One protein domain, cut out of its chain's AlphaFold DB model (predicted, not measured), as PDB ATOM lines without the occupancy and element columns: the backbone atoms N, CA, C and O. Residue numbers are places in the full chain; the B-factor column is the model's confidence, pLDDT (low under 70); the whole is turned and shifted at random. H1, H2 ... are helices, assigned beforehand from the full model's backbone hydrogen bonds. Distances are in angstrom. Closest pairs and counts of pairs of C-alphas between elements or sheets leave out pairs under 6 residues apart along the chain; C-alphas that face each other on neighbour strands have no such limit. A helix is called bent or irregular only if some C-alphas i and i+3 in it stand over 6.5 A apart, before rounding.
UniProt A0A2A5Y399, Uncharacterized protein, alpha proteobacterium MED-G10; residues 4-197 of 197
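AT A GLANCE: This is residues 4 to 197 of the 197 residues of an uncharacterized protein of alpha proteobacterium MED-G10 (UniProt A0A2A5Y399). Helices alone make a thick slab with two groups: H2, H5 and H6 stand side by side in a bundle, with H3 along H5 and short H4 packed on H2 and H3, while at the other end H8, H9 and H11 pack on H10. H1 and H7 bridge the groups, each touching both H2 and H10. The printed part has 194 residues with eleven named helices, H1 to H11 along the chain, and no named strand; the class is all helix. It is compact, with a radius of gyration of the C-alphas of 16.6 A and spans of 47 by 40 by 26 A.

HOW THE PARTS SIT: Start at H6, residues 99 to 120, the longest helix. H5, residues 77 to 91, forms a helical hairpin with it, opposite ways at a shallow tilt of 16 degrees; their closest C-alphas, of Ile 86 and Leu 109, are 5.4 A apart. H2, residues 22 to 35, touches H6 with residues 23 to 27 alone, closest at the C-alphas of Ile 24 and Ile 117, 6.4 A. H3, residues 41 to 59, touches H5, closest at C-alphas 55 and 84, 6.2 A, at 7 degrees, a shallow tilt. H4, residues 68 to 75, touches H2 at a steep tilt of 54 degrees, closest at C-alphas 26 and 71, 5.5 A. H7, residues 128 to 139, touches H6 with residues 128 to 132 alone, closest at C-alphas 128 and 110, 5.2 A. Next find the hub, H10, residues 161 to 177, which touches five helices: H7, closest at C-alphas 163 and 130, 5.9 A; H11, residues 183 to 195, at C-alphas 165 and 190, 5.7 A; H1, residues 8 to 17, at C-alphas 162 and 9, 6.3 A; H8, residues 144 to 149, at C-alphas 175 and 144, 6.1 A; and H9, residues 151 to 155, at C-alphas 164 and 155, 6.9 A. H1 and H2, a helical hairpin, only just touch, with 3 pairs of C-alphas within 8 A. Every O i to N i+4 pair is within hydrogen-bond range in H1, H2, H5, H7, H8, H9 and H11; in H3 it is 13 of 15, in H6 17 of 18, in H10 12 of 13, and in H4 0 of 4, beside 4 of 5 O i to N i+3 pairs.

IN THESE COORDINATES: Find C-alpha 99 at (30.471, 64.408, 146.055); from there H6 runs 31.6 A to C-alpha 120 at (16.502, 92.317, 150.974). H3 is 27.4 A long, H10 22.6 A and H5 21.2 A. H3 and H4 are irregular: C-alphas 42 and 45 are 7.9 A apart, and C-alphas 70 and 73 are 7.8 A apart. H1 begins at C-alpha 8, (7.680, 73.875, 146.419).

THE WHOLE: The C-alphas of Lys 60 and Asn 196, the two farthest apart, are 48.8 A from each other. The printed part has no cut, and no link is long. The mean pLDDT of the printed part is 87.5; look for values under 70 at residues 4, 40 to 42, 94 to 100, 142 to 145 and 197.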
ATOM      1  N   ARG A   4       4.470  77.216 139.514       62.47
ATOM      2  CA  ARG A   4       5.046  76.029 138.852       62.47
ATOM      3  C   ARG A   4       6.534  76.165 138.516       62.47
ATOM      4  O   ARG A   4       7.180  75.152 138.257       62.47
ATOM      5  N   ASN A   5       7.068  77.384 138.537       76.44
ATOM      6  CA  ASN A   5       8.456  77.677 138.189       76.44
ATOM      7  C   ASN A   5       9.366  77.739 139.426       76.44
ATOM      8  O   ASN A   5      10.474  78.264 139.353       76.44
ATOM      9  N   LEU A   6       8.887  77.248 140.568       87.38
ATOM     10  CA  LEU A   6       9.607  77.248 141.829       87.38
ATOM     11  C   LEU A   6       9.600  75.856 142.440       87.38
ATOM     12  O   LEU A   6       8.638  75.090 142.326       87.38
ATOM     13  N   PHE A   7      10.667  75.555 143.172       91.06
ATOM     14  CA  PHE A   7      10.648  74.415 144.065       91.06
ATOM     15  C   PHE A   7       9.630  74.661 145.184       91.06
ATOM     16  O   PHE A   7       9.564  75.748 145.747       91.06
ATOM     17  N   TYR A   8       8.828  73.657 145.532       89.88
ATOM     18  CA  TYR A   8       7.680  73.875 146.419       89.88
ATOM     19  C   TYR A   8       8.069  74.398 147.818       89.88
ATOM     20  O   TYR A   8       7.296  75.126 148.432       89.88
ATOM     21  N   VAL A   9       9.258  74.045 148.325       93.62
ATOM     22  CA  VAL A   9       9.782  74.581 149.595       93.62
ATOM     23  C   VAL A   9      10.032  76.086 149.467       93.62
ATOM     24  O   VAL A   9       9.632  76.848 150.342       93.62
ATOM     25  N   ARG A  10      10.613  76.516 148.339       95.00
ATOM     26  CA  ARG A  10      10.854  77.926 148.009       95.00
ATOM     27  C   ARG A  10       9.562  78.714 147.830       95.00
ATOM     28  O   ARG A  10       9.468  79.833 148.317       95.00
ATOM     29  N   ASP A  11       8.556  78.123 147.187       93.75
ATOM     30  CA  ASP A  11       7.229  78.737 147.047       93.75
ATOM     31  C   ASP A  11       6.601  79.024 148.421       93.75
ATOM     32  O   ASP A  11       6.124  80.130 148.679       93.75
ATOM     33  N   LEU A  12       6.691  78.072 149.357       93.12
ATOM     34  CA  LEU A  12       6.251  78.293 150.733       93.12
ATOM     35  C   LEU A  12       7.075  79.387 151.427       93.12
ATOM     36  O   LEU A  12       6.487  80.295 152.005       93.12
ATOM     37  N   GLN A  13       8.404  79.365 151.333       93.56
ATOM     38  CA  GLN A  13       9.252  80.407 151.926       93.56
ATOM     39  C   GLN A  13       8.940  81.803 151.371       93.56
ATOM     40  O   GLN A  13       8.866  82.754 152.143       93.56
ATOM     41  N   ILE A  14       8.685  81.943 150.065       93.19
ATOM     42  CA  ILE A  14       8.240  83.212 149.470       93.19
ATOM     43  C   ILE A  14       6.925  83.661 150.097       93.19
ATOM     44  O   ILE A  14       6.802  84.807 150.529       93.19
ATOM     45  N   ASN A  15       5.950  82.759 150.183       91.06
ATOM     46  CA  ASN A  15       4.633  83.082 150.722       91.06
ATOM     47  C   ASN A  15       4.662  83.394 152.227       91.06
ATOM     48  O   ASN A  15       3.789  84.120 152.704       91.06
ATOM     49  N   PHE A  16       5.643  82.885 152.975       89.44
ATOM     50  CA  PHE A  16       5.783  83.131 154.414       89.44
ATOM     51  C   PHE A  16       6.682  84.330 154.744       89.44
ATOM     52  O   PHE A  16       6.289  85.158 155.564       89.44
ATOM     53  N   PHE A  17       7.850  84.450 154.111       89.31
ATOM     54  CA  PHE A  17       8.882  85.434 154.463       89.31
ATOM     55  C   PHE A  17       9.022  86.580 153.454       89.31
ATOM     56  O   PHE A  17       9.336  87.700 153.850       89.31
ATOM     57  N   PHE A  18       8.769  86.336 152.163       91.12
ATOM     58  CA  PHE A  18       9.194  87.232 151.072       91.12
ATOM     59  C   PHE A  18       8.060  87.633 150.128       91.12
ATOM     60  O   PHE A  18       8.271  87.772 148.919       91.12
ATOM     61  N   LYS A  19       6.843  87.814 150.659       83.81
ATOM     62  CA  LYS A  19       5.619  87.982 149.854       83.81
ATOM     63  C   LYS A  19       5.767  89.000 148.717       83.81
ATOM     64  O   LYS A  19       5.255  88.738 147.634       83.81
ATOM     65  N   ASN A  20       6.518  90.083 148.923       86.62
ATOM     66  CA  ASN A  20       6.642  91.180 147.959       86.62
ATOM     67  C   ASN A  20       8.038  91.322 147.321       86.62
ATOM     68  O   ASN A  20       8.235  92.255 146.551       86.62
ATOM     69  N   SER A  21       9.004  90.438 147.609       93.12
ATOM     70  CA  SER A  21      10.358  90.578 147.044       93.12
ATOM     71  C   SER A  21      10.457  89.891 145.681       93.12
ATOM     72  O   SER A  21      10.520  88.661 145.581       93.12
ATOM     73  N   GLU A  22      10.468  90.689 144.613       93.62
ATOM     74  CA  GLU A  22      10.687  90.192 143.249       93.62
ATOM     75  C   GLU A  22      12.101  89.637 143.066       93.62
ATOM     76  O   GLU A  22      12.264  88.606 142.422       93.62
ATOM     77  N   ILE A  23      13.103  90.247 143.708       95.56
ATOM     78  CA  ILE A  23      14.503  89.800 143.674       95.56
ATOM     79  C   ILE A  23      14.625  88.375 144.221       95.56
ATOM     80  O   ILE A  23      15.188  87.503 143.556       95.56
ATOM     81  N   ILE A  24      14.057  88.101 145.403       95.75
ATOM     82  CA  ILE A  24      14.122  86.761 146.008       95.75
ATOM     83  C   ILE A  24      13.317  85.749 145.189       95.75
ATOM     84  O   ILE A  24      13.768  84.620 144.986       95.75
ATOM     85  N   ARG A  25      12.156  86.148 144.652       95.44
ATOM     86  CA  ARG A  25      11.387  85.303 143.725       95.44
ATOM     87  C   ARG A  25      12.247  84.915 142.518       95.44
ATOM     88  O   ARG A  25      12.429  83.725 142.267       95.44
ATOM     89  N   SER A  26      12.829  85.886 141.824       95.94
ATOM     90  CA  SER A  26      13.719  85.663 140.679       95.94
ATOM     91  C   SER A  26      14.937  84.805 141.028       95.94
ATOM     92  O   SER A  26      15.356  83.972 140.222       95.94
ATOM     93  N   LEU A  27      15.476  84.942 142.242       97.31
ATOM     94  CA  LEU A  27      16.608  84.146 142.718       97.31
ATOM     95  C   LEU A  27      16.219  82.673 142.899       97.31
ATOM     96  O   LEU A  27      16.935  81.774 142.457       97.31
ATOM     97  N   PHE A  28      15.060  82.416 143.507       96.75
ATOM     98  CA  PHE A  28      14.545  81.058 143.694       96.75
ATOM     99  C   PHE A  28      14.118  80.423 142.365       96.75
ATOM    100  O   PHE A  28      14.240  79.209 142.192       96.75
ATOM    101  N   PHE A  29      13.666  81.231 141.404       96.50
ATOM    102  CA  PHE A  29      13.446  80.779 140.033       96.50
ATOM    103  C   PHE A  29      14.751  80.348 139.365       96.50
ATOM    104  O   PHE A  29      14.795  79.265 138.786       96.50
ATOM    105  N   LEU A  30      15.815  81.152 139.471       97.00
ATOM    106  CA  LEU A  30      17.126  80.805 138.924       97.00
ATOM    107  C   LEU A  30      17.642  79.488 139.515       97.00
ATOM    108  O   LEU A  30      18.055  78.609 138.763       97.00
ATOM    109  N   GLU A  31      17.571  79.326 140.839       96.44
ATOM    110  CA  GLU A  31      17.920  78.073 141.522       96.44
ATOM    111  C   GLU A  31      17.149  76.885 140.933       96.44
ATOM    112  O   GLU A  31      17.740  75.878 140.538       96.44
ATOM    113  N   TYR A  32      15.824  77.011 140.837       95.19
ATOM    114  CA  TYR A  32      14.981  75.960 140.285       95.19
ATOM    115  C   TYR A  32      15.319  75.657 138.822       95.19
ATOM    116  O   TYR A  32      15.393  74.488 138.443       95.19
ATOM    117  N   TYR A  33      15.545  76.682 138.000       94.31
ATOM    118  CA  TYR A  33      15.921  76.522 136.600       94.31
ATOM    119  C   TYR A  33      17.237  75.752 136.468       94.31
ATOM    120  O   TYR A  33      17.271  74.723 135.792       94.31
ATOM    121  N   LEU A  34      18.288  76.199 137.166       93.88
ATOM    122  CA  LEU A  34      19.609  75.569 137.137       93.88
ATOM    123  C   LEU A  34      19.537  74.108 137.587       93.88
ATOM    124  O   LEU A  34      20.063  73.227 136.911       93.88
ATOM    125  N   PHE A  35      18.828  73.814 138.679       91.69
ATOM    126  CA  PHE A  35      18.801  72.459 139.241       91.69
ATOM    127  C   PHE A  35      17.971  71.471 138.416       91.69
ATOM    128  O   PHE A  35      18.075  70.267 138.646       91.69
ATOM    129  N   ASN A  36      17.155  71.955 137.477       89.31
ATOM    130  CA  ASN A  36      16.423  71.124 136.521       89.31
ATOM    131  C   ASN A  36      17.135  70.991 135.167       89.31
ATOM    132  O   ASN A  36      16.617  70.319 134.269       89.31
ATOM    133  N   LEU A  37      18.310  71.603 134.992       87.94
ATOM    134  CA  LEU A  37      19.153  71.316 133.841       87.94
ATOM    135  C   LEU A  37      19.686  69.888 133.982       87.94
ATOM    136  O   LEU A  37      20.556  69.606 134.797       87.94
ATOM    137  N   ASN A  38      19.122  68.982 133.190       70.62
ATOM    138  CA  ASN A  38      19.462  67.568 133.204       70.62
ATOM    139  C   ASN A  38      20.934  67.354 132.799       70.62
ATOM    140  O   ASN A  38      21.296  67.550 131.639       70.62
ATOM    141  N   ILE A  39      21.776  66.946 133.751       70.75
ATOM    142  CA  ILE A  39      23.187  66.613 133.509       70.75
ATOM    143  C   ILE A  39      23.267  65.119 133.185       70.75
ATOM    144  O   ILE A  39      23.584  64.284 134.031       70.75
ATOM    145  N   LYS A  40      22.927  64.764 131.944       69.25
ATOM    146  CA  LYS A  40      23.271  63.451 131.384       69.25
ATOM    147  C   LYS A  40      24.616  63.537 130.684       69.25
ATOM    148  O   LYS A  40      24.915  64.539 130.039       69.25
ATOM    149  N   VAL A  41      25.406  62.470 130.781       66.62
ATOM    150  CA  VAL A  41      26.734  62.383 130.147       66.62
ATOM    151  C   VAL A  41      26.631  62.615 128.643       66.62
ATOM    152  O   VAL A  41      27.422  63.368 128.082       66.62
ATOM    153  N   GLU A  42      25.597  62.050 128.012       69.31
ATOM    154  CA  GLU A  42      25.347  62.224 126.579       69.31
ATOM    155  C   GLU A  42      24.937  63.663 126.208       69.31
ATOM    156  O   GLU A  42      25.084  64.076 125.061       69.31
ATOM    157  N   GLU A  43      24.458  64.456 127.172       76.25
ATOM    158  CA  GLU A  43      23.926  65.812 126.970       76.25
ATOM    159  C   GLU A  43      24.848  66.904 127.542       76.25
ATOM    160  O   GLU A  43      24.460  68.069 127.630       76.25
ATOM    161  N   ILE A  44      26.091  66.571 127.905       81.44
ATOM    162  CA  ILE A  44      27.029  67.496 128.566       81.44
ATOM    163  C   ILE A  44      27.297  68.766 127.746       81.44
ATOM    164  O   ILE A  44      27.419  69.863 128.293       81.44
ATOM    165  N   LEU A  45      27.342  68.637 126.417       84.06
ATOM    166  CA  LEU A  45      27.494  69.766 125.504       84.06
ATOM    167  C   LEU A  45      26.244  70.654 125.526       84.06
ATOM    168  O   LEU A  45      26.357  71.874 125.604       84.06
ATOM    169  N   VAL A  46      25.057  70.045 125.520       87.00
ATOM    170  CA  VAL A  46      23.777  70.764 125.601       87.00
ATOM    171  C   VAL A  46      23.670  71.510 126.931       87.00
ATOM    172  O   VAL A  46      23.259  72.668 126.949       87.00
ATOM    173  N   PHE A  47      24.093  70.887 128.032       86.94
ATOM    174  CA  PHE A  47      24.175  71.526 129.344       86.94
ATOM    175  C   PHE A  47      25.080  72.767 129.320       86.94
ATOM    176  O   PHE A  47      24.637  73.857 129.687       86.94
ATOM    177  N   LYS A  48      26.311  72.634 128.801       88.12
ATOM    178  CA  LYS A  48      27.255  73.758 128.644       88.12
ATOM    179  C   LYS A  48      26.674  74.885 127.797       88.12
ATOM    180  O   LYS A  48      26.797  76.050 128.166       88.12
ATOM    181  N   LEU A  49      26.027  74.548 126.680       91.25
ATOM    182  CA  LEU A  49      25.409  75.529 125.790       91.25
ATOM    183  C   LEU A  49      24.266  76.279 126.478       91.25
ATOM    184  O   LEU A  49      24.203  77.499 126.358       91.25
ATOM    185  N   LYS A  50      23.405  75.589 127.235       92.50
ATOM    186  CA  LYS A  50      22.313  76.229 127.989       92.50
ATOM    187  C   LYS A  50      22.836  77.188 129.057       92.50
ATOM    188  O   LYS A  50      22.319  78.296 129.168       92.50
ATOM    189  N   LEU A  51      23.865  76.793 129.808       93.50
ATOM    190  CA  LEU A  51      24.474  77.664 130.817       93.50
ATOM    191  C   LEU A  51      25.178  78.868 130.193       93.50
ATOM    192  O   LEU A  51      24.982  79.988 130.656       93.50
ATOM    193  N   LYS A  52      25.947  78.652 129.120       94.94
ATOM    194  CA  LYS A  52      26.597  79.739 128.382       94.94
ATOM    195  C   LYS A  52      25.571  80.716 127.814       94.94
ATOM    196  O   LYS A  52      25.737  81.918 127.960       94.94
ATOM    197  N   TRP A  53      24.506  80.202 127.202       96.25
ATOM    198  CA  TRP A  53      23.417  81.026 126.689       96.25
ATOM    199  C   TRP A  53      22.779  81.866 127.800       96.25
ATOM    200  O   TRP A  53      22.647  83.075 127.642       96.25
ATOM    201  N   LEU A  54      22.449  81.255 128.944       96.75
ATOM    202  CA  LEU A  54      21.873  81.974 130.080       96.75
ATOM    203  C   LEU A  54      22.817  83.070 130.595       96.75
ATOM    204  O   LEU A  54      22.374  84.184 130.863       96.75
ATOM    205  N   TYR A  55      24.108  82.754 130.722       97.19
ATOM    206  CA  TYR A  55      25.135  83.713 131.121       97.19
ATOM    207  C   TYR A  55      25.185  84.907 130.164       97.19
ATOM    208  O   TYR A  55      25.069  86.049 130.602       97.19
ATOM    209  N   ASP A  56      25.306  84.636 128.861       97.50
ATOM    210  CA  ASP A  56      25.433  85.663 127.827       97.50
ATOM    211  C   ASP A  56      24.183  86.566 127.776       97.50
ATOM    212  O   ASP A  56      24.312  87.780 127.599       97.50
ATOM    213  N   GLU A  57      22.982  86.009 127.966       96.88
ATOM    214  CA  GLU A  57      21.736  86.786 128.021       96.88
ATOM    215  C   GLU A  57      21.688  87.717 129.241       96.88
ATOM    216  O   GLU A  57      21.337  88.891 129.109       96.88
ATOM    217  N   ILE A  58      22.078  87.232 130.424       96.62
ATOM    218  CA  ILE A  58      22.116  88.052 131.644       96.62
ATOM    219  C   ILE A  58      23.175  89.152 131.507       96.62
ATOM    220  O   ILE A  58      22.891  90.317 131.798       96.62
ATOM    221  N   ASP A  59      24.377  88.812 131.037       97.25
ATOM    222  CA  ASP A  59      25.492  89.756 130.911       97.25
ATOM    223  C   ASP A  59      25.147  90.925 129.974       97.25
ATOM    224  O   ASP A  59      25.312  92.099 130.341       97.25
ATOM    225  N   LYS A  60      24.535  90.606 128.824       96.38
ATOM    226  CA  LYS A  60      24.073  91.569 127.810       96.38
ATOM    227  C   LYS A  60      22.760  92.274 128.168       96.38
ATOM    228  O   LYS A  60      22.301  93.123 127.407       96.38
ATOM    229  N   ASN A  61      22.173  91.987 129.333       94.19
ATOM    230  CA  ASN A  61      20.875  92.502 129.781       94.19
ATOM    231  C   ASN A  61      19.712  92.181 128.812       94.19
ATOM    232  O   ASN A  61      18.806  92.999 128.622       94.19
ATOM    233  N   HIS A  62      19.733  91.005 128.191       95.38
ATOM    234  CA  HIS A  62      18.673  90.514 127.316       95.38
ATOM    235  C   HIS A  62      17.627  89.723 128.120       95.38
ATOM    236  O   HIS A  62      17.758  88.526 128.372       95.38
ATOM    237  N   PHE A  63      16.541  90.393 128.513       92.94
ATOM    238  CA  PHE A  63      15.485  89.832 129.373       92.94
ATOM    239  C   PHE A  63      14.150  89.633 128.639       92.94
ATOM    240  O   PHE A  63      13.074  89.842 129.198       92.94
ATOM    241  N   ASN A  64      14.220  89.261 127.360       89.50
ATOM    242  CA  ASN A  64      13.070  89.315 126.453       89.50
ATOM    243  C   ASN A  64      12.373  87.961 126.258       89.50
ATOM    244  O   ASN A  64      11.301  87.911 125.659       89.50
ATOM    245  N   ASN A  65      12.972  86.861 126.720       90.06
ATOM    246  CA  ASN A  65      12.402  85.521 126.568       90.06
ATOM    247  C   ASN A  65      11.752  85.029 127.873       90.06
ATOM    248  O   ASN A  65      11.893  85.637 128.936       90.06
ATOM    249  N   GLU A  66      11.026  83.912 127.804       88.00
ATOM    250  CA  GLU A  66      10.277  83.372 128.947       88.00
ATOM    251  C   GLU A  66      11.169  83.066 130.164       88.00
ATOM    252  O   GLU A  66      10.750  83.270 131.299       88.00
ATOM    253  N   ILE A  67      12.413  82.628 129.957       89.94
ATOM    254  CA  ILE A  67      13.336  82.327 131.057       89.94
ATOM    255  C   ILE A  67      13.925  83.626 131.607       89.94
ATOM    256  O   ILE A  67      13.841  83.887 132.806       89.94
ATOM    257  N   THR A  68      14.497  84.461 130.739       92.38
ATOM    258  CA  THR A  68      15.264  85.640 131.157       92.38
ATOM    259  C   THR A  68      14.374  86.779 131.648       92.38
ATOM    260  O   THR A  68      14.782  87.514 132.539       92.38
ATOM    261  N   SER A  69      13.120  86.877 131.206       93.38
ATOM    262  CA  SER A  69      12.161  87.847 131.764       93.38
ATOM    263  C   SER A  69      11.932  87.666 133.272       93.38
ATOM    264  O   SER A  69      11.756  88.651 133.986       93.38
ATOM    265  N   ASN A  70      12.034  86.435 133.794       93.50
ATOM    266  CA  ASN A  70      11.972  86.174 135.238       93.50
ATOM    267  C   ASN A  70      13.239  86.617 135.989       93.50
ATOM    268  O   ASN A  70      13.252  86.571 137.215       93.50
ATOM    269  N   LEU A  71      14.295  87.041 135.292       95.19
ATOM    270  CA  LEU A  71      15.569  87.499 135.855       95.19
ATOM    271  C   LEU A  71      15.762  89.019 135.726       95.19
ATOM    272  O   LEU A  71      16.811  89.534 136.107       95.19
ATOM    273  N   LEU A  72      14.746  89.743 135.238       94.50
ATOM    274  CA  LEU A  72      14.772  91.198 135.069       94.50
ATOM    275  C   LEU A  72      15.208  91.980 136.330       94.50
ATOM    276  O   LEU A  72      15.966  92.942 136.167       94.50
ATOM    277  N   PRO A  73      14.830  91.590 137.571       94.31
ATOM    278  CA  PRO A  73      15.294  92.278 138.783       94.31
ATOM    279  C   PRO A  73      16.821  92.306 138.954       94.31
ATOM    280  O   PRO A  73      17.349  93.137 139.686       94.31
ATOM    281  N   PHE A  74      17.553  91.440 138.248       95.00
ATOM    282  CA  PHE A  74      19.014  91.374 138.286       95.00
ATOM    283  C   PHE A  74      19.706  92.240 137.231       95.00
ATOM    284  O   PHE A  74      20.899  92.076 137.008       95.00
ATOM    285  N   LYS A  75      18.995  93.173 136.584       91.56
ATOM    286  CA  LYS A  75      19.606  94.148 135.664       91.56
ATOM    287  C   LYS A  75      20.582  95.102 136.372       91.56
ATOM    288  O   LYS A  75      21.476  95.650 135.725       91.56
ATOM    289  N   ASP A  76      20.420  95.299 137.683       92.50
ATOM    290  CA  ASP A  76      21.364  96.059 138.507       92.50
ATOM    291  C   ASP A  76      22.789  95.480 138.428       92.50
ATOM    292  O   ASP A  76      22.989  94.268 138.428       92.50
ATOM    293  N   LYS A  77      23.807  96.348 138.401       92.25
ATOM    294  CA  LYS A  77      25.205  95.947 138.188       92.25
ATOM    295  C   LYS A  77      25.733  95.013 139.284       92.25
ATOM    296  O   LYS A  77      26.502  94.099 138.974       92.25
ATOM    297  N   ILE A  78      25.372  95.250 140.546       94.44
ATOM    298  CA  ILE A  78      25.865  94.467 141.685       94.44
ATOM    299  C   ILE A  78      25.182  93.103 141.688       94.44
ATOM    300  O   ILE A  78      25.869  92.078 141.705       94.44
ATOM    301  N   LEU A  79      23.850  93.085 141.607       94.88
ATOM    302  CA  LEU A  79      23.082  91.839 141.597       94.88
ATOM    303  C   LEU A  79      23.400  90.984 140.369       94.88
ATOM    304  O   LEU A  79      23.592  89.774 140.504       94.88
ATOM    305  N   LYS A  80      23.571  91.609 139.198       96.81
ATOM    306  CA  LYS A  80      23.995  90.924 137.975       96.81
ATOM    307  C   LYS A  80      25.287  90.149 138.182       96.81
ATOM    308  O   LYS A  80      25.350  88.965 137.865       96.81
ATOM    309  N   LYS A  81      26.312  90.793 138.750       97.25
ATOM    310  CA  LYS A  81      27.612  90.152 138.996       97.25
ATOM    311  C   LYS A  81      27.468  88.911 139.881       97.25
ATOM    312  O   LYS A  81      28.129  87.905 139.640       97.25
ATOM    313  N   LYS A  82      26.605  88.980 140.895       97.56
ATOM    314  CA  LYS A  82      26.342  87.871 141.821       97.56
ATOM    315  C   LYS A  82      25.617  86.718 141.134       97.56
ATOM    316  O   LYS A  82      26.031  85.570 141.265       97.56
ATOM    317  N   VAL A  83      24.610  87.024 140.324       97.31
ATOM    318  CA  VAL A  83      23.875  86.028 139.534       97.31
ATOM    319  C   VAL A  83      24.758  85.356 138.482       97.31
ATOM    320  O   VAL A  83      24.748  84.131 138.379       97.31
ATOM    321  N   LEU A  84      25.577  86.117 137.755       97.75
ATOM    322  CA  LEU A  84      26.553  85.554 136.817       97.75
ATOM    323  C   LEU A  84      27.522  84.606 137.533       97.75
ATOM    324  O   LEU A  84      27.803  83.521 137.025       97.75
ATOM    325  N   LYS A  85      27.950  84.951 138.756       97.75
ATOM    326  CA  LYS A  85      28.807  84.076 139.564       97.75
ATOM    327  C   LYS A  85      28.113  82.785 139.991       97.75
ATOM    328  O   LYS A  85      28.763  81.742 140.007       97.75
ATOM    329  N   ILE A  86      26.814  82.827 140.292       97.44
ATOM    330  CA  ILE A  86      26.010  81.624 140.558       97.44
ATOM    331  C   ILE A  86      25.998  80.711 139.324       97.44
ATOM    332  O   ILE A  86      26.262  79.518 139.459       97.44
ATOM    333  N   VAL A  87      25.746  81.261 138.131       96.38
ATOM    334  CA  VAL A  87      25.712  80.489 136.873       96.38
ATOM    335  C   VAL A  87      27.084  79.884 136.548       96.38
ATOM    336  O   VAL A  87      27.158  78.698 136.234       96.38
ATOM    337  N   GLU A  88      28.164  80.662 136.678       94.44
ATOM    338  CA  GLU A  88      29.544  80.173 136.521       94.44
ATOM    339  C   GLU A  88      29.854  79.040 137.496       94.44
ATOM    340  O   GLU A  88      30.283  77.971 137.082       94.44
ATOM    341  N   THR A  89      29.594  79.254 138.786       94.19
ATOM    342  CA  THR A  89      29.897  78.263 139.828       94.19
ATOM    343  C   THR A  89      29.105  76.979 139.596       94.19
ATOM    344  O   THR A  89      29.638  75.885 139.724       94.19
ATOM    345  N   PHE A  90      27.840  77.084 139.186       92.12
ATOM    346  CA  PHE A  90      27.036  75.912 138.841       92.12
ATOM    347  C   PHE A  90      27.576  75.168 137.606       92.12
ATOM    348  O   PHE A  90      27.427  73.949 137.506       92.12
ATOM    349  N   SER A  91      28.235  75.872 136.681       88.88
ATOM    350  CA  SER A  91      28.878  75.259 135.512       88.88
ATOM    351  C   SER A  91      30.085  74.383 135.863       88.88
ATOM    352  O   SER A  91      30.458  73.535 135.057       88.88
ATOM    353  N   ASP A  92      30.636  74.505 137.073       86.19
ATOM    354  CA  ASP A  92      31.735  73.656 137.544       86.19
ATOM    355  C   ASP A  92      31.271  72.232 137.910       86.19
ATOM    356  O   ASP A  92      32.095  71.333 138.070       86.19
ATOM    357  N   LEU A  93      29.955  71.961 137.963       81.50
ATOM    358  CA  LEU A  93      29.394  70.625 138.245       81.50
ATOM    359  C   LEU A  93      29.606  69.593 137.111       81.50
ATOM    360  O   LEU A  93      29.038  68.496 137.131       81.50
ATOM    361  N   ILE A  94      30.419  69.916 136.105       66.81
ATOM    362  CA  ILE A  94      30.614  69.111 134.901       66.81
ATOM    363  C   ILE A  94      31.684  68.033 135.130       66.81
ATOM    364  O   ILE A  94      32.865  68.299 134.978       66.81
ATOM    365  N   TYR A  95      31.210  66.813 135.406       57.50
ATOM    366  CA  TYR A  95      31.816  65.479 135.209       57.50
ATOM    367  C   TYR A  95      33.284  65.195 135.635       57.50
ATOM    368  O   TYR A  95      34.198  65.910 135.238       57.50
ATOM    369  N   PRO A  96      33.573  64.028 136.257       52.56
ATOM    370  CA  PRO A  96      32.667  63.157 136.996       52.56
ATOM    371  C   PRO A  96      32.353  63.776 138.361       52.56
ATOM    372  O   PRO A  96      33.222  64.303 139.055       52.56
ATOM    373  N   ILE A  97      31.078  63.706 138.727       58.28
ATOM    374  CA  ILE A  97      30.533  64.197 139.987       58.28
ATOM    375  C   ILE A  97      31.155  63.377 141.126       58.28
ATOM    376  O   ILE A  97      30.675  62.301 141.457       58.28
ATOM    377  N   GLN A  98      32.252  63.851 141.709       60.25
ATOM    378  CA  GLN A  98      32.654  63.419 143.045       60.25
ATOM    379  C   GLN A  98      31.881  64.276 144.041       60.25
ATOM    380  O   GLN A  98      31.875  65.499 143.914       60.25
ATOM    381  N   ILE A  99      31.253  63.668 145.049       63.94
ATOM    382  CA  ILE A  99      30.471  64.408 146.055       63.94
ATOM    383  C   ILE A  99      31.245  65.565 146.684       63.94
ATOM    384  O   ILE A  99      30.661  66.618 146.912       63.94
ATOM    385  N   ARG A 100      32.550  65.401 146.934       65.06
ATOM    386  CA  ARG A 100      33.380  66.486 147.479       65.06
ATOM    387  C   ARG A 100      33.360  67.724 146.576       65.06
ATOM    388  O   ARG A 100      33.189  68.831 147.069       65.06
ATOM    389  N   ASN A 101      33.402  67.523 145.258       75.31
ATOM    390  CA  ASN A 101      33.299  68.608 144.282       75.31
ATOM    391  C   ASN A 101      31.894  69.228 144.278       75.31
ATOM    392  O   ASN A 101      31.762  70.431 144.065       75.31
ATOM    393  N   ILE A 102      30.842  68.440 144.541       83.38
ATOM    394  CA  ILE A 102      29.481  68.972 144.707       83.38
ATOM    395  C   ILE A 102      29.433  69.885 145.929       83.38
ATOM    396  O   ILE A 102      29.007  71.028 145.812       83.38
ATOM    397  N   GLU A 103      29.870  69.398 147.088       86.31
ATOM    398  CA  GLU A 103      29.739  70.123 148.352       86.31
ATOM    399  C   GLU A 103      30.439  71.487 148.290       86.31
ATOM    400  O   GLU A 103      29.796  72.512 148.516       86.31
ATOM    401  N   GLU A 104      31.696  71.522 147.840       88.75
ATOM    402  CA  GLU A 104      32.452  72.768 147.656       88.75
ATOM    403  C   GLU A 104      31.789  73.732 146.660       88.75
ATOM    404  O   GLU A 104      31.799  74.954 146.850       88.75
ATOM    405  N   THR A 105      31.202  73.199 145.584       91.19
ATOM    406  CA  THR A 105      30.492  74.009 144.587       91.19
ATOM    407  C   THR A 105      29.238  74.631 145.190       91.19
ATOM    408  O   THR A 105      28.990  75.826 145.009       91.19
ATOM    409  N   PHE A 106      28.467  73.857 145.955       93.19
ATOM    410  CA  PHE A 106      27.268  74.351 146.623       93.19
ATOM    411  C   PHE A 106      27.594  75.342 147.740       93.19
ATOM    412  O   PHE A 106      26.863  76.317 147.888       93.19
ATOM    413  N   GLU A 107      28.698  75.179 148.471       93.75
ATOM    414  CA  GLU A 107      29.161  76.193 149.426       93.75
ATOM    415  C   GLU A 107      29.469  77.533 148.741       93.75
ATOM    416  O   GLU A 107      29.052  78.591 149.218       93.75
ATOM    417  N   LYS A 108      30.183  77.509 147.607       95.50
ATOM    418  CA  LYS A 108      30.489  78.720 146.824       95.50
ATOM    419  C   LYS A 108      29.220  79.357 146.262       95.50
ATOM    420  O   LYS A 108      29.037  80.566 146.399       95.50
ATOM    421  N   LEU A 109      28.331  78.549 145.685       96.12
ATOM    422  CA  LEU A 109      27.047  79.000 145.151       96.12
ATOM    423  C   LEU A 109      26.198  79.653 146.249       96.12
ATOM    424  O   LEU A 109      25.674  80.749 146.056       96.12
ATOM    425  N   ASN A 110      26.108  79.012 147.416       96.62
ATOM    426  CA  ASN A 110      25.304  79.475 148.539       96.62
ATOM    427  C   ASN A 110      25.795  80.806 149.116       96.62
ATOM    428  O   ASN A 110      24.975  81.645 149.480       96.62
ATOM    429  N   LYS A 111      27.112  81.051 149.135       97.00
ATOM    430  CA  LYS A 111      27.668  82.352 149.545       97.00
ATOM    431  C   LYS A 111      27.132  83.494 148.683       97.00
ATOM    432  O   LYS A 111      26.702  84.515 149.216       97.00
ATOM    433  N   GLU A 112      27.125  83.321 147.363       97.75
ATOM    434  CA  GLU A 112      26.592  84.336 146.446       97.75
ATOM    435  C   GLU A 112      25.062  84.436 146.530       97.75
ATOM    436  O   GLU A 112      24.499  85.528 146.445       97.75
ATOM    437  N   PHE A 113      24.388  83.312 146.767       97.44
ATOM    438  CA  PHE A 113      22.941  83.244 146.955       97.44
ATOM    439  C   PHE A 113      22.476  84.005 148.207       97.44
ATOM    440  O   PHE A 113      21.637  84.901 148.106       97.44
ATOM    441  N   ASN A 114      23.057  83.715 149.376       97.00
ATOM    442  CA  ASN A 114      22.714  84.404 150.623       97.00
ATOM    443  C   ASN A 114      23.163  85.867 150.599       97.00
ATOM    444  O   ASN A 114      22.485  86.706 151.180       97.00
ATOM    445  N   PHE A 115      24.233  86.215 149.870       96.94
ATOM    446  CA  PHE A 115      24.571  87.622 149.647       96.94
ATOM    447  C   PHE A 115      23.397  88.393 149.028       96.94
ATOM    448  O   PHE A 115      23.088  89.490 149.491       96.94
ATOM    449  N   ILE A 116      22.741  87.827 148.005       96.75
ATOM    450  CA  ILE A 116      21.578  88.449 147.355       96.75
ATOM    451  C   ILE A 116      20.394  88.507 148.326       96.75
ATOM    452  O   ILE A 116      19.770  89.558 148.439       96.75
ATOM    453  N   ILE A 117      20.109  87.424 149.060       95.44
ATOM    454  CA  ILE A 117      19.029  87.421 150.061       95.44
ATOM    455  C   ILE A 117      19.242  88.525 151.097       95.44
ATOM    456  O   ILE A 117      18.312  89.266 151.401       95.44
ATOM    457  N   HIS A 118      20.463  88.682 151.604       95.31
ATOM    458  CA  HIS A 118      20.793  89.659 152.637       95.31
ATOM    459  C   HIS A 118      20.681  91.118 152.184       95.31
ATOM    460  O   HIS A 118      20.588  91.992 153.043       95.31
ATOM    461  N   GLN A 119      20.632  91.400 150.876       91.94
ATOM    462  CA  GLN A 119      20.292  92.747 150.396       91.94
ATOM    463  C   GLN A 119      18.835  93.120 150.706       91.94
ATOM    464  O   GLN A 119      18.533  94.289 150.915       91.94
ATOM    465  N   GLU A 120      17.943  92.129 150.769       89.12
ATOM    466  CA  GLU A 120      16.502  92.317 150.974       89.12
ATOM    467  C   GLU A 120      16.062  91.921 152.392       89.12
ATOM    468  O   GLU A 120      15.124  92.489 152.953       89.12
ATOM    469  N   TYR A 121      16.719  90.920 152.986       88.62
ATOM    470  CA  TYR A 121      16.305  90.326 154.249       88.62
ATOM    471  C   TYR A 121      17.483  89.722 155.030       88.62
ATOM    472  O   TYR A 121      17.797  88.540 154.926       88.62
ATOM    473  N   LEU A 122      18.103  90.534 155.890       87.00
ATOM    474  CA  LEU A 122      19.304  90.182 156.670       87.00
ATOM    475  C   LEU A 122      19.150  89.010 157.656       87.00
ATOM    476  O   LEU A 122      20.145  88.535 158.190       87.00
ATOM    477  N   ARG A 123      17.921  88.589 157.980       87.00
ATOM    478  CA  ARG A 123      17.651  87.567 159.013       87.00
ATOM    479  C   ARG A 123      17.365  86.177 158.445       87.00
ATOM    480  O   ARG A 123      16.951  85.302 159.203       87.00
ATOM    481  N   PHE A 124      17.520  85.983 157.139       90.56
ATOM    482  CA  PHE A 124      17.294  84.694 156.498       90.56
ATOM    483  C   PHE A 124      18.552  84.236 155.781       90.56
ATOM    484  O   PHE A 124      19.037  84.913 154.882       90.56
ATOM    485  N   ASP A 125      18.973  83.022 156.112       91.50
ATOM    486  CA  ASP A 125      20.022  82.294 155.421       91.50
ATOM    487  C   ASP A 125      19.433  81.018 154.828       91.50
ATOM    488  O   ASP A 125      18.737  80.265 155.513       91.50
ATOM    489  N   SER A 126      19.760  80.738 153.569       94.25
ATOM    490  CA  SER A 126      19.561  79.409 153.005       94.25
ATOM    491  C   SER A 126      20.786  78.537 153.266       94.25
ATOM    492  O   SER A 126      21.919  79.015 153.221       94.25
ATOM    493  N   SER A 127      20.583  77.245 153.503       94.31
ATOM    494  CA  SER A 127      21.663  76.279 153.680       94.31
ATOM    495  C   SER A 127      22.168  75.741 152.342       94.31
ATOM    496  O   SER A 127      21.398  75.186 151.553       94.31
ATOM    497  N   PHE A 128      23.488  75.760 152.130       93.50
ATOM    498  CA  PHE A 128      24.098  75.073 150.985       93.50
ATOM    499  C   PHE A 128      23.750  73.577 150.954       93.50
ATOM    500  O   PHE A 128      23.567  72.999 149.883       93.50
ATOM    501  N   ARG A 129      23.586  72.947 152.129       91.56
ATOM    502  CA  ARG A 129      23.197  71.536 152.238       91.56
ATOM    503  C   ARG A 129      21.778  71.308 151.750       91.56
ATOM    504  O   ARG A 129      21.523  70.314 151.079       91.56
ATOM    505  N   PHE A 130      20.862  72.230 152.041       93.94
ATOM    506  CA  PHE A 130      19.515  72.188 151.480       93.94
ATOM    507  C   PHE A 130      19.546  72.285 149.955       93.94
ATOM    508  O   PHE A 130      18.961  71.431 149.289       93.94
ATOM    509  N   GLN A 131      20.281  73.256 149.409       94.12
ATOM    510  CA  GLN A 131      20.404  73.439 147.961       94.12
ATOM    511  C   GLN A 131      21.005  72.200 147.283       94.12
ATOM    512  O   GLN A 131      20.474  71.723 146.278       94.12
ATOM    513  N   MET A 132      22.042  71.612 147.884       91.38
ATOM    514  CA  MET A 132      22.649  70.366 147.420       91.38
ATOM    515  C   MET A 132      21.642  69.207 147.438       91.38
ATOM    516  O   MET A 132      21.460  68.530 146.429       91.38
ATOM    517  N   ILE A 133      20.939  68.984 148.554       90.38
ATOM    518  CA  ILE A 133      19.951  67.898 148.671       90.38
ATOM    519  C   ILE A 133      18.779  68.098 147.700       90.38
ATOM    520  O   ILE A 133      18.314  67.128 147.098       90.38
ATOM    521  N   GLN A 134      18.324  69.336 147.491       91.94
ATOM    522  CA  GLN A 134      17.319  69.674 146.480       91.94
ATOM    523  C   GLN A 134      17.802  69.309 145.071       91.94
ATOM    524  O   GLN A 134      17.058  68.682 144.313       91.94
ATOM    525  N   TYR A 135      19.041  69.655 144.726       89.81
ATOM    526  CA  TYR A 135      19.640  69.306 143.441       89.81
ATOM    527  C   TYR A 135      19.730  67.784 143.233       89.81
ATOM    528  O   TYR A 135      19.284  67.280 142.196       89.81
ATOM    529  N   LEU A 136      20.220  67.038 144.231       86.69
ATOM    530  CA  LEU A 136      20.294  65.570 144.176       86.69
ATOM    531  C   LEU A 136      18.901  64.935 144.055       86.69
ATOM    532  O   LEU A 136      18.713  63.990 143.286       86.69
ATOM    533  N   TYR A 137      17.909  65.473 144.772       87.06
ATOM    534  CA  TYR A 137      16.516  65.031 144.702       87.06
ATOM    535  C   TYR A 137      15.914  65.219 143.302       87.06
ATOM    536  O   TYR A 137      15.309  64.284 142.769       87.06
ATOM    537  N   ASN A 138      16.102  66.391 142.687       85.31
ATOM    538  CA  ASN A 138      15.555  66.695 141.361       85.31
ATOM    539  C   ASN A 138      16.170  65.811 140.269       85.31
ATOM    540  O   ASN A 138      15.447  65.281 139.423       85.31
ATOM    541  N   ASN A 139      17.484  65.583 140.337       81.12
ATOM    542  CA  ASN A 139      18.219  64.809 139.334       81.12
ATOM    543  C   ASN A 139      18.255  63.300 139.629       81.12
ATOM    544  O   ASN A 139      18.799  62.530 138.844       81.12
ATOM    545  N   ARG A 140      17.650  62.855 140.742       79.12
ATOM    546  CA  ARG A 140      17.675  61.458 141.219       79.12
ATOM    547  C   ARG A 140      19.097  60.895 141.368       79.12
ATOM    548  O   ARG A 140      19.314  59.698 141.189       79.12
ATOM    549  N   LEU A 141      20.047  61.756 141.720       74.38
ATOM    550  CA  LEU A 141      21.461  61.425 141.897       74.38
ATOM    551  C   LEU A 141      21.710  61.000 143.348       74.38
ATOM    552  O   LEU A 141      22.304  61.727 144.139       74.38
ATOM    553  N   TYR A 142      21.177  59.844 143.740       67.75
ATOM    554  CA  TYR A 142      21.322  59.365 145.112       67.75
ATOM    555  C   TYR A 142      22.602  58.546 145.271       67.75
ATOM    556  O   TYR A 142      22.600  57.331 145.082       67.75
ATOM    557  N   GLU A 143      23.677  59.170 145.733       69.00
ATOM    558  CA  GLU A 143      24.752  58.421 146.388       69.00
ATOM    559  C   GLU A 143      24.309  58.059 147.812       69.00
ATOM    560  O   GLU A 143      24.692  58.666 148.818       69.00
ATOM    561  N   LEU A 144      23.401  57.079 147.881       67.06
ATOM    562  CA  LEU A 144      22.685  56.694 149.098       67.06
ATOM    563  C   LEU A 144      23.630  56.357 150.253       67.06
ATOM    564  O   LEU A 144      23.290  56.623 151.401       67.06
ATOM    565  N   GLU A 145      24.801  55.783 149.976       69.50
ATOM    566  CA  GLU A 145      25.763  55.408 151.013       69.50
ATOM    567  C   GLU A 145      26.432  56.615 151.673       69.50
ATOM    568  O   GLU A 145      26.499  56.665 152.902       69.50
ATOM    569  N   TYR A 146      26.872  57.607 150.892       77.19
ATOM    570  CA  TYR A 146      27.426  58.847 151.443       77.19
ATOM    571  C   TYR A 146      26.379  59.593 152.264       77.19
ATOM    572  O   TYR A 146      26.629  59.989 153.403       77.19
ATOM    573  N   LEU A 147      25.181  59.746 151.697       79.44
ATOM    574  CA  LEU A 147      24.082  60.457 152.338       79.44
ATOM    575  C   LEU A 147      23.664  59.781 153.652       79.44
ATOM    576  O   LEU A 147      23.426  60.468 154.642       79.44
ATOM    577  N   LYS A 148      23.629  58.442 153.701       73.75
ATOM    578  CA  LYS A 148      23.342  57.692 154.937       73.75
ATOM    579  C   LYS A 148      24.416  57.891 156.003       73.75
ATOM    580  O   LYS A 148      24.064  58.058 157.166       73.75
ATOM    581  N   LYS A 149      25.698  57.877 155.622       79.62
ATOM    582  CA  LYS A 149      26.820  58.030 156.564       79.62
ATOM    583  C   LYS A 149      26.884  59.427 157.185       79.62
ATOM    584  O   LYS A 149      27.242  59.540 158.348       79.62
ATOM    585  N   ASN A 150      26.484  60.460 156.442       77.25
ATOM    586  CA  ASN A 150      26.620  61.860 156.862       77.25
ATOM    587  C   ASN A 150      25.297  62.519 157.299       77.25
ATOM    588  O   ASN A 150      25.244  63.733 157.485       77.25
ATOM    589  N   ILE A 151      24.216  61.747 157.473       78.25
ATOM    590  CA  ILE A 151      22.875  62.278 157.779       78.25
ATOM    591  C   ILE A 151      22.861  63.205 158.998       78.25
ATOM    592  O   ILE A 151      22.282  64.288 158.936       78.25
ATOM    593  N   SER A 152      23.530  62.814 160.088       77.25
ATOM    594  CA  SER A 152      23.542  63.583 161.333       77.25
ATOM    595  C   SER A 152      24.178  64.950 161.145       77.25
ATOM    596  O   SER A 152      23.692  65.931 161.698       77.25
ATOM    597  N   ASP A 153      25.241  65.027 160.349       81.56
ATOM    598  CA  ASP A 153      25.964  66.273 160.110       81.56
ATOM    599  C   ASP A 153      25.248  67.154 159.089       81.56
ATOM    600  O   ASP A 153      25.275  68.378 159.210       81.56
ATOM    601  N   ILE A 154      24.528  66.544 158.142       81.44
ATOM    602  CA  ILE A 154      23.695  67.271 157.181       81.44
ATOM    603  C   ILE A 154      22.474  67.898 157.863       81.44
ATOM    604  O   ILE A 154      22.116  69.034 157.557       81.44
ATOM    605  N   GLU A 155      21.836  67.184 158.792       79.31
ATOM    606  CA  GLU A 155      20.688  67.701 159.549       79.31
ATOM    607  C   GLU A 155      21.081  68.751 160.601       79.31
ATOM    608  O   GLU A 155      20.242  69.564 161.017       79.31
ATOM    609  N   ARG A 156      22.346  68.748 161.036       73.38
ATOM    610  CA  ARG A 156      22.907  69.770 161.923       73.38
ATOM    611  C   ARG A 156      23.099  71.082 161.152       73.38
ATOM    612  O   ARG A 156      23.596  71.109 160.031       73.38
ATOM    613  N   ASN A 157      22.747  72.188 161.806       72.81
ATOM    614  CA  ASN A 157      23.014  73.562 161.360       72.81
ATOM    615  C   ASN A 157      22.228  74.054 160.126       72.81
ATOM    616  O   ASN A 157      22.707  74.928 159.410       72.81
ATOM    617  N   ILE A 158      21.010  73.553 159.891       82.81
ATOM    618  CA  ILE A 158      20.083  74.185 158.935       82.81
ATOM    619  C   ILE A 158      19.286  75.280 159.665       82.81
ATOM    620  O   ILE A 158      18.545  74.938 160.597       82.81
ATOM    621  N   PRO A 159      19.425  76.563 159.276       81.75
ATOM    622  CA  PRO A 159      18.818  77.687 159.992       81.75
ATOM    623  C   PRO A 159      17.299  77.778 159.780       81.75
ATOM    624  O   PRO A 159      16.573  78.134 160.707       81.75
ATOM    625  N   ASP A 160      16.806  77.410 158.595       87.75
ATOM    626  CA  ASP A 160      15.399  77.550 158.220       87.75
ATOM    627  C   ASP A 160      14.563  76.273 158.462       87.75
ATOM    628  O   ASP A 160      14.972  75.149 158.154       87.75
ATOM    629  N   TYR A 161      13.344  76.439 158.992       88.62
ATOM    630  CA  TYR A 161      12.450  75.319 159.324       88.62
ATOM    631  C   TYR A 161      11.896  74.597 158.100       88.62
ATOM    632  O   TYR A 161      11.665  73.383 158.171       88.62
ATOM    633  N   PHE A 162      11.684  75.309 156.993       93.69
ATOM    634  CA  PHE A 162      11.199  74.705 155.756       93.69
ATOM    635  C   PHE A 162      12.297  73.807 155.171       93.69
ATOM    636  O   PHE A 162      12.063  72.618 154.929       93.69
ATOM    637  N   GLU A 163      13.523  74.322 155.075       94.44
ATOM    638  CA  GLU A 163      14.697  73.567 154.618       94.44
ATOM    639  C   GLU A 163      15.002  72.363 155.514       94.44
ATOM    640  O   GLU A 163      15.174  71.239 155.029       94.44
ATOM    641  N   LYS A 164      14.991  72.561 156.839       92.25
ATOM    642  CA  LYS A 164      15.248  71.490 157.810       92.25
ATOM    643  C   LYS A 164      14.203  70.384 157.719       92.25
ATOM    644  O   LYS A 164      14.539  69.200 157.774       92.25
ATOM    645  N   THR A 165      12.930  70.752 157.574       93.06
ATOM    646  CA  THR A 165      11.849  69.778 157.392       93.06
ATOM    647  C   THR A 165      12.032  69.008 156.093       93.06
ATOM    648  O   THR A 165      11.871  67.786 156.085       93.06
ATOM    649  N   PHE A 166      12.399  69.693 155.009       93.94
ATOM    650  CA  PHE A 166      12.622  69.048 153.723       93.94
ATOM    651  C   PHE A 166      13.704  67.977 153.819       93.94
ATOM    652  O   PHE A 166      13.457  66.836 153.432       93.94
ATOM    653  N   ILE A 167      14.853  68.319 154.405       91.75
ATOM    654  CA  ILE A 167      15.979  67.397 154.568       91.75
ATOM    655  C   ILE A 167      15.575  66.169 155.399       91.75
ATOM    656  O   ILE A 167      15.778  65.038 154.952       91.75
ATOM    657  N   LYS A 168      14.897  66.360 156.539       89.75
ATOM    658  CA  LYS A 168      14.390  65.241 157.359       89.75
ATOM    659  C   LYS A 168      13.469  64.309 156.564       89.75
ATOM    660  O   LYS A 168      13.584  63.082 156.612       89.75
ATOM    661  N   VAL A 169      12.522  64.887 155.824       90.56
ATOM    662  CA  VAL A 169      11.541  64.130 155.033       90.56
ATOM    663  C   VAL A 169      12.216  63.432 153.845       90.56
ATOM    664  O   VAL A 169      11.840  62.301 153.521       90.56
ATOM    665  N   PHE A 170      13.224  64.056 153.236       89.69
ATOM    666  CA  PHE A 170      14.061  63.475 152.190       89.69
ATOM    667  C   PHE A 170      14.796  62.232 152.686       89.69
ATOM    668  O   PHE A 170      14.651  61.163 152.088       89.69
ATOM    669  N   PHE A 171      15.496  62.311 153.816       88.06
ATOM    670  CA  PHE A 171      16.192  61.148 154.360       88.06
ATOM    671  C   PHE A 171      15.227  60.019 154.739       88.06
ATOM    672  O   PHE A 171      15.430  58.865 154.352       88.06
ATOM    673  N   LYS A 172      14.118  60.350 155.412       86.62
ATOM    674  CA  LYS A 172      13.119  59.364 155.854       86.62
ATOM    675  C   LYS A 172      12.405  58.646 154.706       86.62
ATOM    676  O   LYS A 172      11.996  57.495 154.870       86.62
ATOM    677  N   ASN A 173      12.186  59.309 153.569       85.56
ATOM    678  CA  ASN A 173      11.406  58.735 152.466       85.56
ATOM    679  C   ASN A 173      12.264  58.341 151.273       85.56
ATOM    680  O   ASN A 173      12.151  57.211 150.804       85.56
ATOM    681  N   CYS A 174      13.113  59.236 150.781       81.94
ATOM    682  CA  CYS A 174      13.908  58.975 149.588       81.94
ATOM    683  C   CYS A 174      15.063  58.036 149.914       81.94
ATOM    684  O   CYS A 174      15.188  57.001 149.274       81.94
ATOM    685  N   VAL A 175      15.847  58.344 150.949       79.00
ATOM    686  CA  VAL A 175      17.066  57.578 151.256       79.00
ATOM    687  C   VAL A 175      16.765  56.247 151.954       79.00
ATOM    688  O   VAL A 175      17.406  55.235 151.671       79.00
ATOM    689  N   GLN A 176      15.801  56.234 152.877       75.75
ATOM    690  CA  GLN A 176      15.466  55.034 153.657       75.75
ATOM    691  C   GLN A 176      14.407  54.145 152.998       75.75
ATOM    692  O   GLN A 176      14.435  52.932 153.184       75.75
ATOM    693  N   LYS A 177      13.452  54.729 152.262       79.12
ATOM    694  CA  LYS A 177      12.283  54.001 151.732       79.12
ATOM    695  C   LYS A 177      12.201  53.996 150.208       79.12
ATOM    696  O   LYS A 177      11.249  53.425 149.687       79.12
ATOM    697  N   ASN A 178      13.137  54.640 149.504       77.31
ATOM    698  CA  ASN A 178      13.118  54.811 148.048       77.31
ATOM    699  C   ASN A 178      11.780  55.369 147.517       77.31
ATOM    700  O   ASN A 178      11.303  54.992 146.448       77.31
ATOM    701  N   LYS A 179      11.147  56.272 148.278       81.69
ATOM    702  CA  LYS A 179       9.857  56.894 147.947       81.69
ATOM    703  C   LYS A 179      10.017  58.389 147.704       81.69
ATOM    704  O   LYS A 179      10.728  59.074 148.435       81.69
ATOM    705  N   LYS A 180       9.294  58.911 146.707       85.06
ATOM    706  CA  LYS A 180       9.164  60.361 146.497       85.06
ATOM    707  C   LYS A 180       8.477  61.019 147.691       85.06
ATOM    708  O   LYS A 180       7.617  60.422 148.340       85.06
ATOM    709  N   ILE A 181       8.823  62.276 147.938       87.62
ATOM    710  CA  ILE A 181       8.189  63.082 148.977       87.62
ATOM    711  C   ILE A 181       6.836  63.562 148.453       87.62
ATOM    712  O   ILE A 181       6.774  64.278 147.453       87.62
ATOM    713  N   SER A 182       5.745  63.187 149.121       88.06
ATOM    714  CA  SER A 182       4.441  63.788 148.839       88.06
ATOM    715  C   SER A 182       4.333  65.158 149.511       88.06
ATOM    716  O   SER A 182       4.809  65.348 150.634       88.06
ATOM    717  N   LYS A 183       3.667  66.110 148.841       87.62
ATOM    718  CA  LYS A 183       3.429  67.458 149.387       87.62
ATOM    719  C   LYS A 183       2.710  67.394 150.736       87.62
ATOM    720  O   LYS A 183       3.131  68.049 151.679       87.62
ATOM    721  N   THR A 184       1.689  66.545 150.850       88.94
ATOM    722  CA  THR A 184       0.936  66.336 152.093       88.94
ATOM    723  C   THR A 184       1.833  65.855 153.230       88.94
ATOM    724  O   THR A 184       1.787  66.414 154.319       88.94
ATOM    725  N   ASN A 185       2.698  64.863 152.980       88.00
ATOM    726  CA  ASN A 185       3.613  64.358 154.003       88.00
ATOM    727  C   ASN A 185       4.593  65.446 154.456       88.00
ATOM    728  O   ASN A 185       4.800  65.621 155.654       88.00
ATOM    729  N   TYR A 186       5.158  66.210 153.520       92.88
ATOM    730  CA  TYR A 186       6.015  67.340 153.870       92.88
ATOM    731  C   TYR A 186       5.278  68.373 154.736       92.88
ATOM    732  O   TYR A 186       5.784  68.733 155.794       92.88
ATOM    733  N   LEU A 187       4.077  68.803 154.331       92.31
ATOM    734  CA  LEU A 187       3.303  69.820 155.051       92.31
ATOM    735  C   LEU A 187       2.936  69.372 156.469       92.31
ATOM    736  O   LEU A 187       3.076  70.156 157.402       92.31
ATOM    737  N   ILE A 188       2.543  68.107 156.650       91.44
ATOM    738  CA  ILE A 188       2.281  67.539 157.979       91.44
ATOM    739  C   ILE A 188       3.537  67.633 158.858       91.44
ATOM    740  O   ILE A 188       3.469  68.130 159.979       91.44
ATOM    741  N   ASN A 189       4.701  67.210 158.345       90.88
ATOM    742  CA  ASN A 189       5.956  67.286 159.103       90.88
ATOM    743  C   ASN A 189       6.382  68.738 159.380       90.88
ATOM    744  O   ASN A 189       6.953  69.006 160.435       90.88
ATOM    745  N   LEU A 190       6.101  69.665 158.462       92.25
ATOM    746  CA  LEU A 190       6.395  71.084 158.636       92.25
ATOM    747  C   LEU A 190       5.568  71.671 159.780       92.25
ATOM    748  O   LEU A 190       6.132  72.301 160.668       92.25
ATOM    749  N   ILE A 191       4.258  71.404 159.798       90.19
ATOM    750  CA  ILE A 191       3.357  71.847 160.868       90.19
ATOM    751  C   ILE A 191       3.823  71.291 162.217       90.19
ATOM    752  O   ILE A 191       3.999  72.059 163.157       90.19
ATOM    753  N   PHE A 192       4.111  69.987 162.308       87.69
ATOM    754  CA  PHE A 192       4.623  69.394 163.549       87.69
ATOM    755  C   PHE A 192       5.945  70.021 164.009       87.69
ATOM    756  O   PHE A 192       6.113  70.278 165.198       87.69
ATOM    757  N   ASN A 193       6.884  70.291 163.095       83.81
ATOM    758  CA  ASN A 193       8.157  70.931 163.446       83.81
ATOM    759  C   ASN A 193       7.990  72.398 163.876       83.81
ATOM    760  O   ASN A 193       8.817  72.883 164.644       83.81
ATOM    761  N   ILE A 194       6.974  73.104 163.371       85.19
ATOM    762  CA  ILE A 194       6.667  74.482 163.776       85.19
ATOM    763  C   ILE A 194       5.976  74.505 165.147       85.19
ATOM    764  O   ILE A 194       6.299  75.373 165.948       85.19
ATOM    765  N   LEU A 195       5.062  73.563 165.418       83.44
ATOM    766  CA  LEU A 195       4.280  73.504 166.662       83.44
ATOM    767  C   LEU A 195       5.046  72.929 167.862       83.44
ATOM    768  O   LEU A 195       4.773  73.321 168.987       83.44
ATOM    769  N   ASN A 196       5.987  72.006 167.649       73.38
ATOM    770  CA  ASN A 196       6.785  71.394 168.725       73.38
ATOM    771  C   ASN A 196       8.018  72.241 169.110       73.38
ATOM    772  O   ASN A 196       9.082  71.696 169.415       73.38
ATOM    773  N   LYS A 197       7.889  73.565 169.034       59.19
ATOM    774  CA  LYS A 197       8.896  74.559 169.419       59.19
ATOM    775  C   LYS A 197       8.356  75.431 170.531       59.19
ATOM    776  O   LYS A 197       9.195  75.826 171.365       59.19
TER     777      LYS A 197